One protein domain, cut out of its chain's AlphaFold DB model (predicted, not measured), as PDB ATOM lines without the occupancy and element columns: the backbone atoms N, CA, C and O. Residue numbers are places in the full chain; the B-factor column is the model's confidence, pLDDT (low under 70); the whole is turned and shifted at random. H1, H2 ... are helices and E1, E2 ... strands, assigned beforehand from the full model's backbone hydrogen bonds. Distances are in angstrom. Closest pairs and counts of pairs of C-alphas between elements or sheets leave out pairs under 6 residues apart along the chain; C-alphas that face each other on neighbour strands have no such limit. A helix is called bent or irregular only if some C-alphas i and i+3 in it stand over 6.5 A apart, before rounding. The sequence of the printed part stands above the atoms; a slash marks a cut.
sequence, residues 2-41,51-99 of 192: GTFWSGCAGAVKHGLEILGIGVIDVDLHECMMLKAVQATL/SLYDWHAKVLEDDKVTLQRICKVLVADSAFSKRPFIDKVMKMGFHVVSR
ATOM      1  N   GLY A   2     152.024 253.117 190.753       75.00
ATOM      2  CA  GLY A   2     152.804 252.191 189.929       75.00
ATOM      3  C   GLY A   2     152.145 250.823 189.719       75.00
ATOM      4  O   GLY A   2     150.961 250.615 189.999       75.00
ATOM      5  N   THR A   3     152.942 249.887 189.207       79.12
ATOM      6  CA  THR A   3     152.583 248.476 189.024       79.12
ATOM      7  C   THR A   3     153.706 247.580 189.526       79.12
ATOM      8  O   THR A   3     154.870 247.936 189.355       79.12
ATOM      9  N   PHE A   4     153.375 246.408 190.060       80.25
ATOM     10  CA  PHE A   4     154.344 245.427 190.552       80.25
ATOM     11  C   PHE A   4     153.963 243.999 190.154       80.25
ATOM     12  O   PHE A   4     152.809 243.738 189.808       80.25
ATOM     13  N   TRP A   5     154.916 243.065 190.193       80.44
ATOM     14  CA  TRP A   5     154.641 241.646 189.960       80.44
ATOM     15  C   TRP A   5     154.151 240.975 191.246       80.44
ATOM     16  O   TRP A   5     154.898 240.849 192.212       80.44
ATOM     17  N   SER A   6     152.910 240.489 191.255       81.31
ATOM     18  CA  SER A   6     152.392 239.688 192.365       81.31
ATOM     19  C   SER A   6     152.636 238.205 192.096       81.31
ATOM     20  O   SER A   6     152.012 237.619 191.210       81.31
ATOM     21  N   GLY A   7     153.505 237.579 192.895       79.25
ATOM     22  CA  GLY A   7     153.749 236.134 192.829       79.25
ATOM     23  C   GLY A   7     152.492 235.303 193.114       79.25
ATOM     24  O   GLY A   7     152.236 234.335 192.405       79.25
ATOM     25  N   CYS A   8     151.665 235.725 194.077       83.94
ATOM     26  CA  CYS A   8     150.410 235.046 194.418       83.94
ATOM     27  C   CYS A   8     149.375 235.115 193.289       83.94
ATOM     28  O   CYS A   8     148.653 234.151 193.059       83.94
ATOM     29  N   ALA A   9     149.296 236.247 192.579       87.25
ATOM     30  CA  ALA A   9     148.359 236.408 191.468       87.25
ATOM     31  C   ALA A   9     148.925 235.948 190.113       87.25
ATOM     32  O   ALA A   9     148.186 235.942 189.132       87.25
ATOM     33  N   GLY A  10     150.226 235.642 190.038       86.56
ATOM     34  CA  GLY A  10     150.924 235.323 188.790       86.56
ATOM     35  C   GLY A  10     150.825 236.428 187.733       86.56
ATOM     36  O   GLY A  10     150.831 236.135 186.540       86.56
ATOM     37  N   ALA A  11     150.655 237.684 188.156       87.12
ATOM     38  CA  ALA A  11     150.332 238.792 187.266       87.12
ATOM     39  C   ALA A  11     150.829 240.133 187.807       87.12
ATOM     40  O   ALA A  11     151.003 240.325 189.014       87.12
ATOM     41  N   VAL A  12     150.987 241.093 186.895       83.88
ATOM     42  CA  VAL A  12     151.244 242.489 187.246       83.88
ATOM     43  C   VAL A  12     149.975 243.107 187.841       83.88
ATOM     44  O   VAL A  12     148.891 242.992 187.266       83.88
ATOM     45  N   LYS A  13     150.098 243.750 189.003       87.50
ATOM     46  CA  LYS A  13     149.003 244.407 189.730       87.50
ATOM     47  C   LYS A  13     149.317 245.880 189.960       87.50
ATOM     48  O   LYS A  13     150.479 246.275 190.023       87.50
ATOM     49  N   HIS A  14     148.272 246.695 190.088       86.50
ATOM     50  CA  HIS A  14     148.416 248.075 190.541       86.50
ATOM     51  C   HIS A  14     148.799 248.101 192.014       86.50
ATOM     52  O   HIS A  14     148.211 247.383 192.822       86.50
ATOM     53  N   GLY A  15     149.779 248.930 192.356       84.88
ATOM     54  CA  GLY A  15     150.232 249.042 193.730       84.88
ATOM     55  C   GLY A  15     151.567 249.749 193.863       84.88
ATOM     56  O   GLY A  15     152.012 250.475 192.969       84.88
ATOM     57  N   LEU A  16     152.169 249.535 195.025       83.56
ATOM     58  CA  LEU A  16     153.442 250.098 195.427       83.56
ATOM     59  C   LEU A  16     154.488 248.993 195.474       83.56
ATOM     60  O   LEU A  16     154.255 247.969 196.108       83.56
ATOM     61  N   GLU A  17     155.632 249.226 194.845       83.69
ATOM     62  CA  GLU A  17     156.796 248.354 194.964       83.69
ATOM     63  C   GLU A  17     157.802 249.015 195.912       83.69
ATOM     64  O   GLU A  17     158.137 250.192 195.739       83.69
ATOM     65  N   ILE A  18     158.267 248.281 196.923       88.38
ATOM     66  CA  ILE A  18     159.256 248.749 197.903       88.38
ATOM     67  C   ILE A  18     160.380 247.717 197.988       88.38
ATOM     68  O   ILE A  18     160.130 246.542 198.239       88.38
ATOM     69  N   LEU A  19     161.624 248.166 197.832       89.69
ATOM     70  CA  LEU A  19     162.808 247.392 198.182       89.69
ATOM     71  C   LEU A  19     163.124 247.582 199.663       89.69
ATOM     72  O   LEU A  19     163.395 248.700 200.099       89.69
ATOM     73  N   GLY A  20     163.138 246.483 200.413       92.44
ATOM     74  CA  GLY A  20     163.706 246.430 201.755       92.44
ATOM     75  C   GLY A  20     165.154 245.945 201.719       92.44
ATOM     76  O   GLY A  20     165.469 244.997 201.005       92.44
ATOM     77  N   ILE A  21     166.022 246.579 202.502       94.44
ATOM     78  CA  ILE A  21     167.368 246.094 202.812       94.44
ATOM     79  C   ILE A  21     167.414 245.862 204.318       94.44
ATOM     80  O   ILE A  21     167.147 246.780 205.098       94.44
ATOM     81  N   GLY A  22     167.747 244.640 204.714       95.00
ATOM     82  CA  GLY A  22     167.940 244.246 206.103       95.00
ATOM     83  C   GLY A  22     169.238 243.468 206.268       95.00
ATOM     84  O   GLY A  22     169.803 242.971 205.294       95.00
ATOM     85  N   VAL A  23     169.707 243.394 207.504       95.06
ATOM     86  CA  VAL A  23     170.831 242.555 207.921       95.06
ATOM     87  C   VAL A  23     170.266 241.428 208.755       95.06
ATOM     88  O   VAL A  23     169.412 241.666 209.606       95.06
ATOM     89  N   ILE A  24     170.741 240.219 208.488       93.38
ATOM     90  CA  ILE A  24     170.330 239.010 209.189       93.38
ATOM     91  C   ILE A  24     171.541 238.515 209.967       93.38
ATOM     92  O   ILE A  24     172.615 238.348 209.386       93.38
ATOM     93  N   ASP A  25     171.351 238.295 211.260       92.69
ATOM     94  CA  ASP A  25     172.251 237.490 212.070       92.69
ATOM     95  C   ASP A  25     171.720 236.054 212.043       92.69
ATOM     96  O   ASP A  25     170.628 235.768 212.544       92.69
ATOM     97  N   VAL A  26     172.455 235.177 211.359       87.56
ATOM     98  CA  VAL A  26     172.032 233.792 211.124       87.56
ATOM     99  C   VAL A  26     172.111 232.974 212.409       87.56
ATOM    100  O   VAL A  26     171.248 232.135 212.622       87.56
ATOM    101  N   ASP A  27     173.077 233.243 213.286       88.44
ATOM    102  CA  ASP A  27     173.253 232.479 214.524       88.44
ATOM    103  C   ASP A  27     172.196 232.855 215.571       88.44
ATOM    104  O   ASP A  27     171.709 232.000 216.310       88.44
ATOM    105  N   LEU A  28     171.823 234.137 215.629       91.06
ATOM    106  CA  LEU A  28     170.802 234.637 216.556       91.06
ATOM    107  C   LEU A  28     169.371 234.521 216.010       91.06
ATOM    108  O   LEU A  28     168.419 234.762 216.750       91.06
ATOM    109  N   HIS A  29     169.205 234.155 214.736       88.88
ATOM    110  CA  HIS A  29     167.920 234.177 214.027       88.88
ATOM    111  C   HIS A  29     167.225 235.554 214.083       88.88
ATOM    112  O   HIS A  29     165.995 235.653 214.122       88.88
ATOM    113  N   GLU A  30     168.009 236.636 214.064       93.25
ATOM    114  CA  GLU A  30     167.516 238.013 214.144       93.25
ATOM    115  C   GLU A  30     167.672 238.749 212.811       93.25
ATOM    116  O   GLU A  30     168.587 238.504 212.027       93.25
ATOM    117  N   CYS A  31     166.770 239.696 212.546       93.38
ATOM    118  CA  CYS A  31     166.843 240.557 211.372       93.38
ATOM    119  C   CYS A  31     166.592 242.013 211.758       93.38
ATOM    120  O   CYS A  31     165.604 242.336 212.420       93.38
ATOM    121  N   MET A  32     167.463 242.902 211.288       94.62
ATOM    122  CA  MET A  32     167.331 244.343 211.448       94.62
ATOM    123  C   MET A  32     167.133 245.005 210.088       94.62
ATOM    124  O   MET A  32     167.974 244.903 209.194       94.62
ATOM    125  N   MET A  33     166.033 245.740 209.935       95.12
ATOM    126  CA  MET A  33     165.783 246.531 208.733       95.12
ATOM    127  C   MET A  33     166.669 247.777 208.720       95.12
ATOM    128  O   MET A  33     166.615 248.590 209.638       95.12
ATOM    129  N   LEU A  34     167.452 247.949 207.656       93.56
ATOM    130  CA  LEU A  34     168.324 249.110 207.470       93.56
ATOM    131  C   LEU A  34     167.674 250.196 206.619       93.56
ATOM    132  O   LEU A  34     167.867 251.386 206.859       93.56
ATOM    133  N   LYS A  35     166.948 249.792 205.572       92.75
ATOM    134  CA  LYS A  35     166.419 250.724 204.576       92.75
ATOM    135  C   LYS A  35     165.167 250.171 203.916       92.75
ATOM    136  O   LYS A  35     165.078 248.978 203.634       92.75
ATOM    137  N   ALA A  36     164.230 251.058 203.612       93.06
ATOM    138  CA  ALA A  36     163.109 250.784 202.726       93.06
ATOM    139  C   ALA A  36     163.072 251.880 201.659       93.06
ATOM    140  O   ALA A  36     163.034 253.067 201.986       93.06
ATOM    141  N   VAL A  37     163.124 251.494 200.388       89.94
ATOM    142  CA  VAL A  37     163.133 252.425 199.256       89.94
ATOM    143  C   VAL A  37     161.994 252.062 198.325       89.94
ATOM    144  O   VAL A  37     161.939 250.957 197.793       89.94
ATOM    145  N   GLN A  38     161.084 253.001 198.105       85.81
ATOM    146  CA  GLN A  38     160.024 252.824 197.127       85.81
ATOM    147  C   GLN A  38     160.604 252.852 195.708       85.81
ATOM    148  O   GLN A  38     161.321 253.785 195.342       85.81
ATOM    149  N   ALA A  39     160.251 251.864 194.886       78.25
ATOM    150  CA  ALA A  39     160.608 251.868 193.477       78.25
ATOM    151  C   ALA A  39     159.747 252.889 192.723       78.25
ATOM    152  O   ALA A  39     158.559 252.688 192.466       78.25
ATOM    153  N   THR A  40     160.360 254.006 192.342       67.56
ATOM    154  CA  THR A  40     159.772 254.997 191.438       67.56
ATOM    155  C   THR A  40     160.294 254.752 190.027       67.56
ATOM    156  O   THR A  40     161.140 255.487 189.516       67.56
ATOM    157  N   LEU A  41     159.820 253.679 189.390       63.03
ATOM    158  CA  LEU A  41     159.994 253.507 187.947       63.03
ATOM    159  C   LEU A  41     159.035 254.480 187.245       63.03
ATOM    160  O   LEU A  41     157.905 254.132 186.903       63.03
ATOM    161  N   SER A  51     165.643 248.222 183.933       81.94
ATOM    162  CA  SER A  51     164.829 247.129 184.461       81.94
ATOM    163  C   SER A  51     164.695 247.240 185.984       81.94
ATOM    164  O   SER A  51     165.527 247.856 186.650       81.94
ATOM    165  N   LEU A  52     163.680 246.591 186.560       82.12
ATOM    166  CA  LEU A  52     163.505 246.538 188.016       82.12
ATOM    167  C   LEU A  52     164.766 245.996 188.723       82.12
ATOM    168  O   LEU A  52     165.197 246.536 189.735       82.12
ATOM    169  N   TYR A  53     165.424 244.991 188.137       87.06
ATOM    170  CA  TYR A  53     166.688 244.445 188.644       87.06
ATOM    171  C   TYR A  53     167.829 245.461 188.614       87.06
ATOM    172  O   TYR A  53     168.642 245.502 189.534       87.06
ATOM    173  N   ASP A  54     167.893 246.280 187.564       87.75
ATOM    174  CA  ASP A  54     168.895 247.335 187.454       87.75
ATOM    175  C   ASP A  54     168.646 248.438 188.483       87.75
ATOM    176  O   ASP A  54     169.603 248.944 189.065       87.75
ATOM    177  N   TRP A  55     167.376 248.763 188.745       87.94
ATOM    178  CA  TRP A  55     166.988 249.693 189.800       87.94
ATOM    179  C   TRP A  55     167.399 249.168 191.182       87.94
ATOM    180  O   TRP A  55     168.073 249.879 191.920       87.94
ATOM    181  N   HIS A  56     167.091 247.906 191.506       89.81
ATOM    182  CA  HIS A  56     167.508 247.298 192.776       89.81
ATOM    183  C   HIS A  56     169.031 247.265 192.930       89.81
ATOM    184  O   HIS A  56     169.553 247.638 193.978       89.81
ATOM    185  N   ALA A  57     169.754 246.869 191.877       92.12
ATOM    186  CA  ALA A  57     171.212 246.872 191.883       92.12
ATOM    187  C   ALA A  57     171.776 248.287 192.094       92.12
ATOM    188  O   ALA A  57     172.755 248.443 192.814       92.12
ATOM    189  N   LYS A  58     171.146 249.319 191.521       91.06
ATOM    190  CA  LYS A  58     171.546 250.712 191.739       91.06
ATOM    191  C   LYS A  58     171.378 251.135 193.199       91.06
ATOM    192  O   LYS A  58     172.300 251.711 193.757       91.06
ATOM    193  N   VAL A  59     170.247 250.806 193.830       90.81
ATOM    194  CA  VAL A  59     170.041 251.121 195.256       90.81
ATOM    195  C   VAL A  59     171.107 250.444 196.127       90.81
ATOM    196  O   VAL A  59     171.636 251.072 197.038       90.81
ATOM    197  N   LEU A  60     171.472 249.193 195.820       93.75
ATOM    198  CA  LEU A  60     172.571 248.499 196.504       93.75
ATOM    199  C   LEU A  60     173.930 249.169 196.253       93.75
ATOM    200  O   LEU A  60     174.757 249.233 197.159       93.75
ATOM    201  N   GLU A  61     174.171 249.656 195.036       94.50
ATOM    202  CA  GLU A  61     175.409 250.346 194.675       94.50
ATOM    203  C   GLU A  61     175.584 251.665 195.434       94.50
ATOM    204  O   GLU A  61     176.692 251.943 195.899       94.50
ATOM    205  N   ASP A  62     174.501 252.430 195.601       93.12
ATOM    206  CA  ASP A  62     174.499 253.717 196.302       93.12
ATOM    207  C   ASP A  62     174.938 253.566 197.774       93.12
ATOM    208  O   ASP A  62     175.678 254.403 198.291       93.12
ATOM    209  N   ASP A  63     174.564 252.463 198.433       92.19
ATOM    210  CA  ASP A  63     174.911 252.188 199.837       92.19
ATOM    211  C   ASP A  63     176.075 251.187 200.006       92.19
ATOM    212  O   ASP A  63     176.408 250.805 201.135       92.19
ATOM    213  N   LYS A  64     176.719 250.741 198.913       94.56
ATOM    214  CA  LYS A  64     177.604 249.557 198.934       94.56
ATOM    215  C   LYS A  64     178.718 249.634 199.969       94.56
ATOM    216  O   LYS A  64     179.007 248.639 200.621       94.56
ATOM    217  N   VAL A  65     179.329 250.807 200.150       94.44
ATOM    218  CA  VAL A  65     180.465 250.983 201.069       94.44
ATOM    219  C   VAL A  65     180.035 250.721 202.510       94.44
ATOM    220  O   VAL A  65     180.769 250.085 203.261       94.44
ATOM    221  N   THR A  66     178.845 251.183 202.894       93.75
ATOM    222  CA  THR A  66     178.289 250.961 204.232       93.75
ATOM    223  C   THR A  66     177.871 249.507 204.400       93.75
ATOM    224  O   THR A  66     178.247 248.880 205.385       93.75
ATOM    225  N   LEU A  67     177.164 248.944 203.416       94.69
ATOM    226  CA  LEU A  67     176.699 247.556 203.462       94.69
ATOM    227  C   LEU A  67     177.866 246.558 203.546       94.69
ATOM    228  O   LEU A  67     177.838 245.650 204.370       94.69
ATOM    229  N   GLN A  68     178.937 246.771 202.776       95.00
ATOM    230  CA  GLN A  68     180.119 245.899 202.764       95.00
ATOM    231  C   GLN A  68     180.944 245.935 204.051       95.00
ATOM    232  O   GLN A  68     181.717 245.008 204.296       95.00
ATOM    233  N   ARG A  69     180.808 246.988 204.868       94.75
ATOM    234  CA  ARG A  69     181.400 247.021 206.214       94.75
ATOM    235  C   ARG A  69     180.673 246.089 207.178       94.75
ATOM    236  O   ARG A  69     181.282 245.673 208.154       94.75
ATOM    237  N   ILE A  70     179.404 245.790 206.904       94.12
ATOM    238  CA  ILE A  70     178.580 244.897 207.716       94.12
ATOM    239  C   ILE A  70     178.756 243.459 207.229       94.12
ATOM    240  O   ILE A  70     179.168 242.596 207.993       94.12
ATOM    241  N   CYS A  71     178.476 243.200 205.948       92.81
ATOM    242  CA  CYS A  71     178.564 241.863 205.370       92.81
ATOM    243  C   CYS A  71     178.868 241.922 203.869       92.81
ATOM    244  O   CYS A  71     178.460 242.841 203.159       92.81
ATOM    245  N   LYS A  72     179.584 240.910 203.365       94.50
ATOM    246  CA  LYS A  72     179.874 240.745 201.931       94.50
ATOM    247  C   LYS A  72     178.926 239.773 201.236       94.50
ATOM    248  O   LYS A  72     179.045 239.592 200.029       94.50
ATOM    249  N   VAL A  73     178.002 239.157 201.963       96.06
ATOM    250  CA  VAL A  73     177.028 238.207 201.426       96.06
ATOM    251  C   VAL A  73     175.676 238.900 201.312       96.06
ATOM    252  O   VAL A  73     175.139 239.409 202.290       96.06
ATOM    253  N   LEU A  74     175.133 238.932 200.099       96.56
ATOM    254  CA  LEU A  74     173.783 239.385 199.808       96.56
ATOM    255  C   LEU A  74     172.875 238.166 199.653       96.56
ATOM    256  O   LEU A  74     173.079 237.352 198.753       96.56
ATOM    257  N   VAL A  75     171.835 238.078 200.474       95.94
ATOM    258  CA  VAL A  75     170.760 237.102 200.283       95.94
ATOM    259  C   VAL A  75     169.663 237.740 199.433       95.94
ATOM    260  O   VAL A  75     169.202 238.841 199.730       95.94
ATOM    261  N   ALA A  76     169.246 237.067 198.362       94.44
ATOM    262  CA  ALA A  76     168.166 237.537 197.497       94.44
ATOM    263  C   ALA A  76     167.257 236.381 197.075       94.44
ATOM    264  O   ALA A  76     167.696 235.238 196.939       94.44
ATOM    265  N   ASP A  77     165.982 236.661 196.817       91.62
ATOM    266  CA  ASP A  77     165.044 235.618 196.414       91.62
ATOM    267  C   ASP A  77     165.340 235.063 195.002       91.62
ATOM    268  O   ASP A  77     166.077 235.645 194.199       91.62
ATOM    269  N   SER A  78     164.741 233.915 194.669       92.12
ATOM    270  CA  SER A  78     164.983 233.222 193.393       92.12
ATOM    271  C   SER A  78     164.675 234.042 192.131       92.12
ATOM    272  O   SER A  78     165.230 233.760 191.068       92.12
ATOM    273  N   ALA A  79     163.818 235.064 192.200       89.50
ATOM    274  CA  ALA A  79     163.542 235.964 191.084       89.50
ATOM    275  C   ALA A  79     164.787 236.764 190.663       89.50
ATOM    276  O   ALA A  79     164.889 237.143 189.491       89.50
ATOM    277  N   PHE A  80     165.742 236.964 191.578       92.44
ATOM    278  CA  PHE A  80     167.025 237.635 191.351       92.44
ATOM    279  C   PHE A  80     168.139 236.701 190.865       92.44
ATOM    280  O   PHE A  80     169.221 237.171 190.513       92.44
ATOM    281  N   SER A  81     167.880 235.394 190.749       95.12
ATOM    282  CA  SER A  81     168.825 234.391 190.229       95.12
ATOM    283  C   SER A  81     169.005 234.473 188.706       95.12
ATOM    284  O   SER A  81     168.857 233.496 187.966       95.12
ATOM    285  N   LYS A  82     169.311 235.673 188.215       93.81
ATOM    286  CA  LYS A  82     169.514 236.014 186.810       93.81
ATOM    287  C   LYS A  82     170.899 236.605 186.639       93.81
ATOM    288  O   LYS A  82     171.285 237.524 187.356       93.81
ATOM    289  N   ARG A  83     171.614 236.128 185.623       95.50
ATOM    290  CA  ARG A  83     172.992 236.538 185.345       95.50
ATOM    291  C   ARG A  83     173.216 238.061 185.360       95.50
ATOM    292  O   ARG A  83     174.139 238.469 186.047       95.50
ATOM    293  N   PRO A  84     172.402 238.915 184.703       94.31
ATOM    294  CA  PRO A  84     172.663 240.357 184.704       94.31
ATOM    295  C   PRO A  84     172.666 240.989 186.103       94.31
ATOM    296  O   PRO A  84     173.487 241.860 186.373       94.31
ATOM    297  N   PHE A  85     171.779 240.537 186.996       94.94
ATOM    298  CA  PHE A  85     171.728 241.016 188.376       94.94
ATOM    299  C   PHE A  85     172.917 240.485 189.186       94.94
ATOM    300  O   PHE A  85     173.645 241.265 189.794       94.94
ATOM    301  N   ILE A  86     173.164 239.173 189.117       96.81
ATOM    302  CA  ILE A  86     174.278 238.521 189.819       96.81
ATOM    303  C   ILE A  86     175.628 239.125 189.407       96.81
ATOM    304  O   ILE A  86     176.435 239.463 190.266       96.81
ATOM    305  N   ASP A  87     175.863 239.318 188.106       96.56
ATOM    306  CA  ASP A  87     177.105 239.895 187.577       96.56
ATOM    307  C   ASP A  87     177.332 241.317 188.124       96.56
ATOM    308  O   ASP A  87     178.458 241.666 188.481       96.56
ATOM    309  N   LYS A  88     176.270 242.129 188.234       95.81
ATOM    310  CA  LYS A  88     176.335 243.483 188.803       95.81
ATOM    311  C   LYS A  88     176.677 243.465 190.287       95.81
ATOM    312  O   LYS A  88     177.618 244.142 190.689       95.81
ATOM    313  N   VAL A  89     175.955 242.674 191.075       96.69
ATOM    314  CA  VAL A  89     176.171 242.568 192.526       96.69
ATOM    315  C   VAL A  89     177.573 242.035 192.839       96.69
ATOM    316  O   VAL A  89     178.272 242.575 193.694       96.69
ATOM    317  N   MET A  90     178.050 241.052 192.075       96.56
ATOM    318  CA  MET A  90     179.418 240.553 192.221       96.56
ATOM    319  C   MET A  90     180.473 241.576 191.825       96.56
ATOM    320  O   MET A  90     181.497 241.685 192.493       96.56
ATOM    321  N   LYS A  91     180.228 242.374 190.781       96.44
ATOM    322  CA  LYS A  91     181.121 243.477 190.408       96.44
ATOM    323  C   LYS A  91     181.214 244.544 191.507       96.44
ATOM    324  O   LYS A  91     182.246 245.198 191.620       96.44
ATOM    325  N   MET A  92     180.170 244.706 192.321       95.69
ATOM    326  CA  MET A  92     180.202 245.586 193.493       95.69
ATOM    327  C   MET A  92     181.061 245.013 194.628       95.69
ATOM    328  O   MET A  92     181.462 245.779 195.494       95.69
ATOM    329  N   GLY A  93     181.384 243.714 194.604       95.62
ATOM    330  CA  GLY A  93     182.196 243.025 195.610       95.62
ATOM    331  C   GLY A  93     181.390 242.201 196.618       95.62
ATOM    332  O   GLY A  93     181.918 241.869 197.675       95.62
ATOM    333  N   PHE A  94     180.122 241.902 196.322       97.12
ATOM    334  CA  PHE A  94     179.306 240.992 197.127       97.12
ATOM    335  C   PHE A  94     179.318 239.569 196.559       97.12
ATOM    336  O   PHE A  94     179.364 239.360 195.345       97.12
ATOM    337  N   HIS A  95     179.173 238.587 197.436       97.12
ATOM    338  CA  HIS A  95     178.720 237.247 197.085       97.12
ATOM    339  C   HIS A  95     177.201 237.180 197.204       97.12
ATOM    340  O   HIS A  95     176.612 237.922 197.982       97.12
ATOM    341  N   VAL A  96     176.551 236.329 196.413       97.50
ATOM    342  CA  VAL A  96     175.090 236.205 196.416       97.50
ATOM    343  C   VAL A  96     174.702 234.807 196.837       97.50
ATOM    344  O   VAL A  96     175.097 233.860 196.158       97.50
ATOM    345  N   VAL A  97     173.890 234.713 197.887       97.38
ATOM    346  CA  VAL A  97     173.156 233.506 198.270       97.38
ATOM    347  C   VAL A  97     171.723 233.638 197.763       97.38
ATOM    348  O   VAL A  97     171.045 234.638 197.998       97.38
ATOM    349  N   SER A  98     171.261 232.656 196.994       97.06
ATOM    350  CA  SER A  98     169.900 232.650 196.453       97.06
ATOM    351  C   SER A  98     169.461 231.234 196.080       97.06
ATOM    352  O   SER A  98     170.191 230.260 196.255       97.06
ATOM    353  N   ARG A  99     168.247 231.106 195.542       96.19
ATOM    354  CA  ARG A  99     167.647 229.830 195.153       96.19
ATOM    355  C   ARG A  99     167.466 229.740 193.640       96.19
ATOM    356  O   ARG A  99     166.900 230.626 193.008       96.19
TER     357      ARG A  99
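Overview. This is residues 2 to 41 and 51 to 99 of the 192 residues of the protein "DDE_5 domain-containing protein" of Prevotella nigrescens ATCC 33563 (UniProt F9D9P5). A long bent hairpin, E3 and E4, runs along one side of a body made of H1 and H3 side by side and the short strand pair E5 and E6, with H2 at one end. A second, small hairpin, E1 and E2, sits at the far end away from the helices, and residues 25 to 30 stick out at the turn of the long hairpin. The printed part has 89 residues, with named elements in the order E1, E2, E3, E4, H1, H2, E5, H3, E6; its class is mixed, helices and strands. The three two-stranded sheets are E1 with E2 and E3 with E4, both antiparallel, and E5 with E6, parallel. The whole is compact, with a radius of gyration of the C-alphas of 13.6 A and spans of 36 by 29 by 24 A.

Along the chain. E1, residues 2 to 6, begins at C-alpha 2 (152.804, 252.191, 189.929), and E2 is residues 11 to 15. E3, residues 18 to 25, is 22.3 A long, and E4, residues 30 to 38, is 23.8 A long. H1, residues 52 to 62, is 15.5 A long and begins at C-alpha 52 (163.505, 246.538, 188.016). H2 is residues 64 to 70 and E5 residues 73 to 75. H3, residues 83 to 92, is 14.2 A long. E6, residues 95 to 99, is 13.5 A long and ends at C-alpha 99 (167.647, 229.830, 195.153).

Arrangement. E1 and E2 form a hairpin, with N 4 and O 13 within hydrogen-bond range at 2.9 A. E2 runs on into E3 across a break of 2 residues, at 98 degrees. E3 and E4 form a hairpin, with N 21 and O 35 at 2.8 A and N 25 and O 30 at 2.9 A; E4 bends by 53 degrees at residue 34. The closest C-alphas of E3 and H1, Leu 19 and His 56, are 7.2 A apart. E3 and E5 are near each other, with 8 pairs of C-alphas within 10 A. H1 and H3 touch, closest at the C-alphas of Tyr 53 and Phe 85, 6.1 A, with a shallow tilt of 4 degrees, the same way. H2 and H3 are close but not clearly touching, with the C-alphas of Lys 64 and Met 92 at 7.2 A, and stand about perpendicular at 74 degrees. E5, H3 and E6 make a strand-helix-strand unit, two parallel neighbour strands with a helix between them along the chain, and its crossover is right-handed; N 74 and O 95 are 2.8 A apart. The closest C-alphas of H3 and E6, Ile 86 and Val 96, are at 7.0 A. E1 is apart from H1 and H3. In H1 and H3 every O i to N i+4 pair is within hydrogen-bond range, in H2 2 of 3.

Size, cuts and confidence. The C-alphas farthest apart, of His 14 and Asp 27, are 37.9 A from each other. Residues 42 to 50 are not printed, and C-alphas 41 and 51 are 8.7 A apart across this cut, which lies in the link from E4 to H1. Of the links that are printed whole, E5 to H3 is short but not tight, the others are tight. The mean pLDDT of the printed part is 90.5, and residues 40 to 41 are under 70.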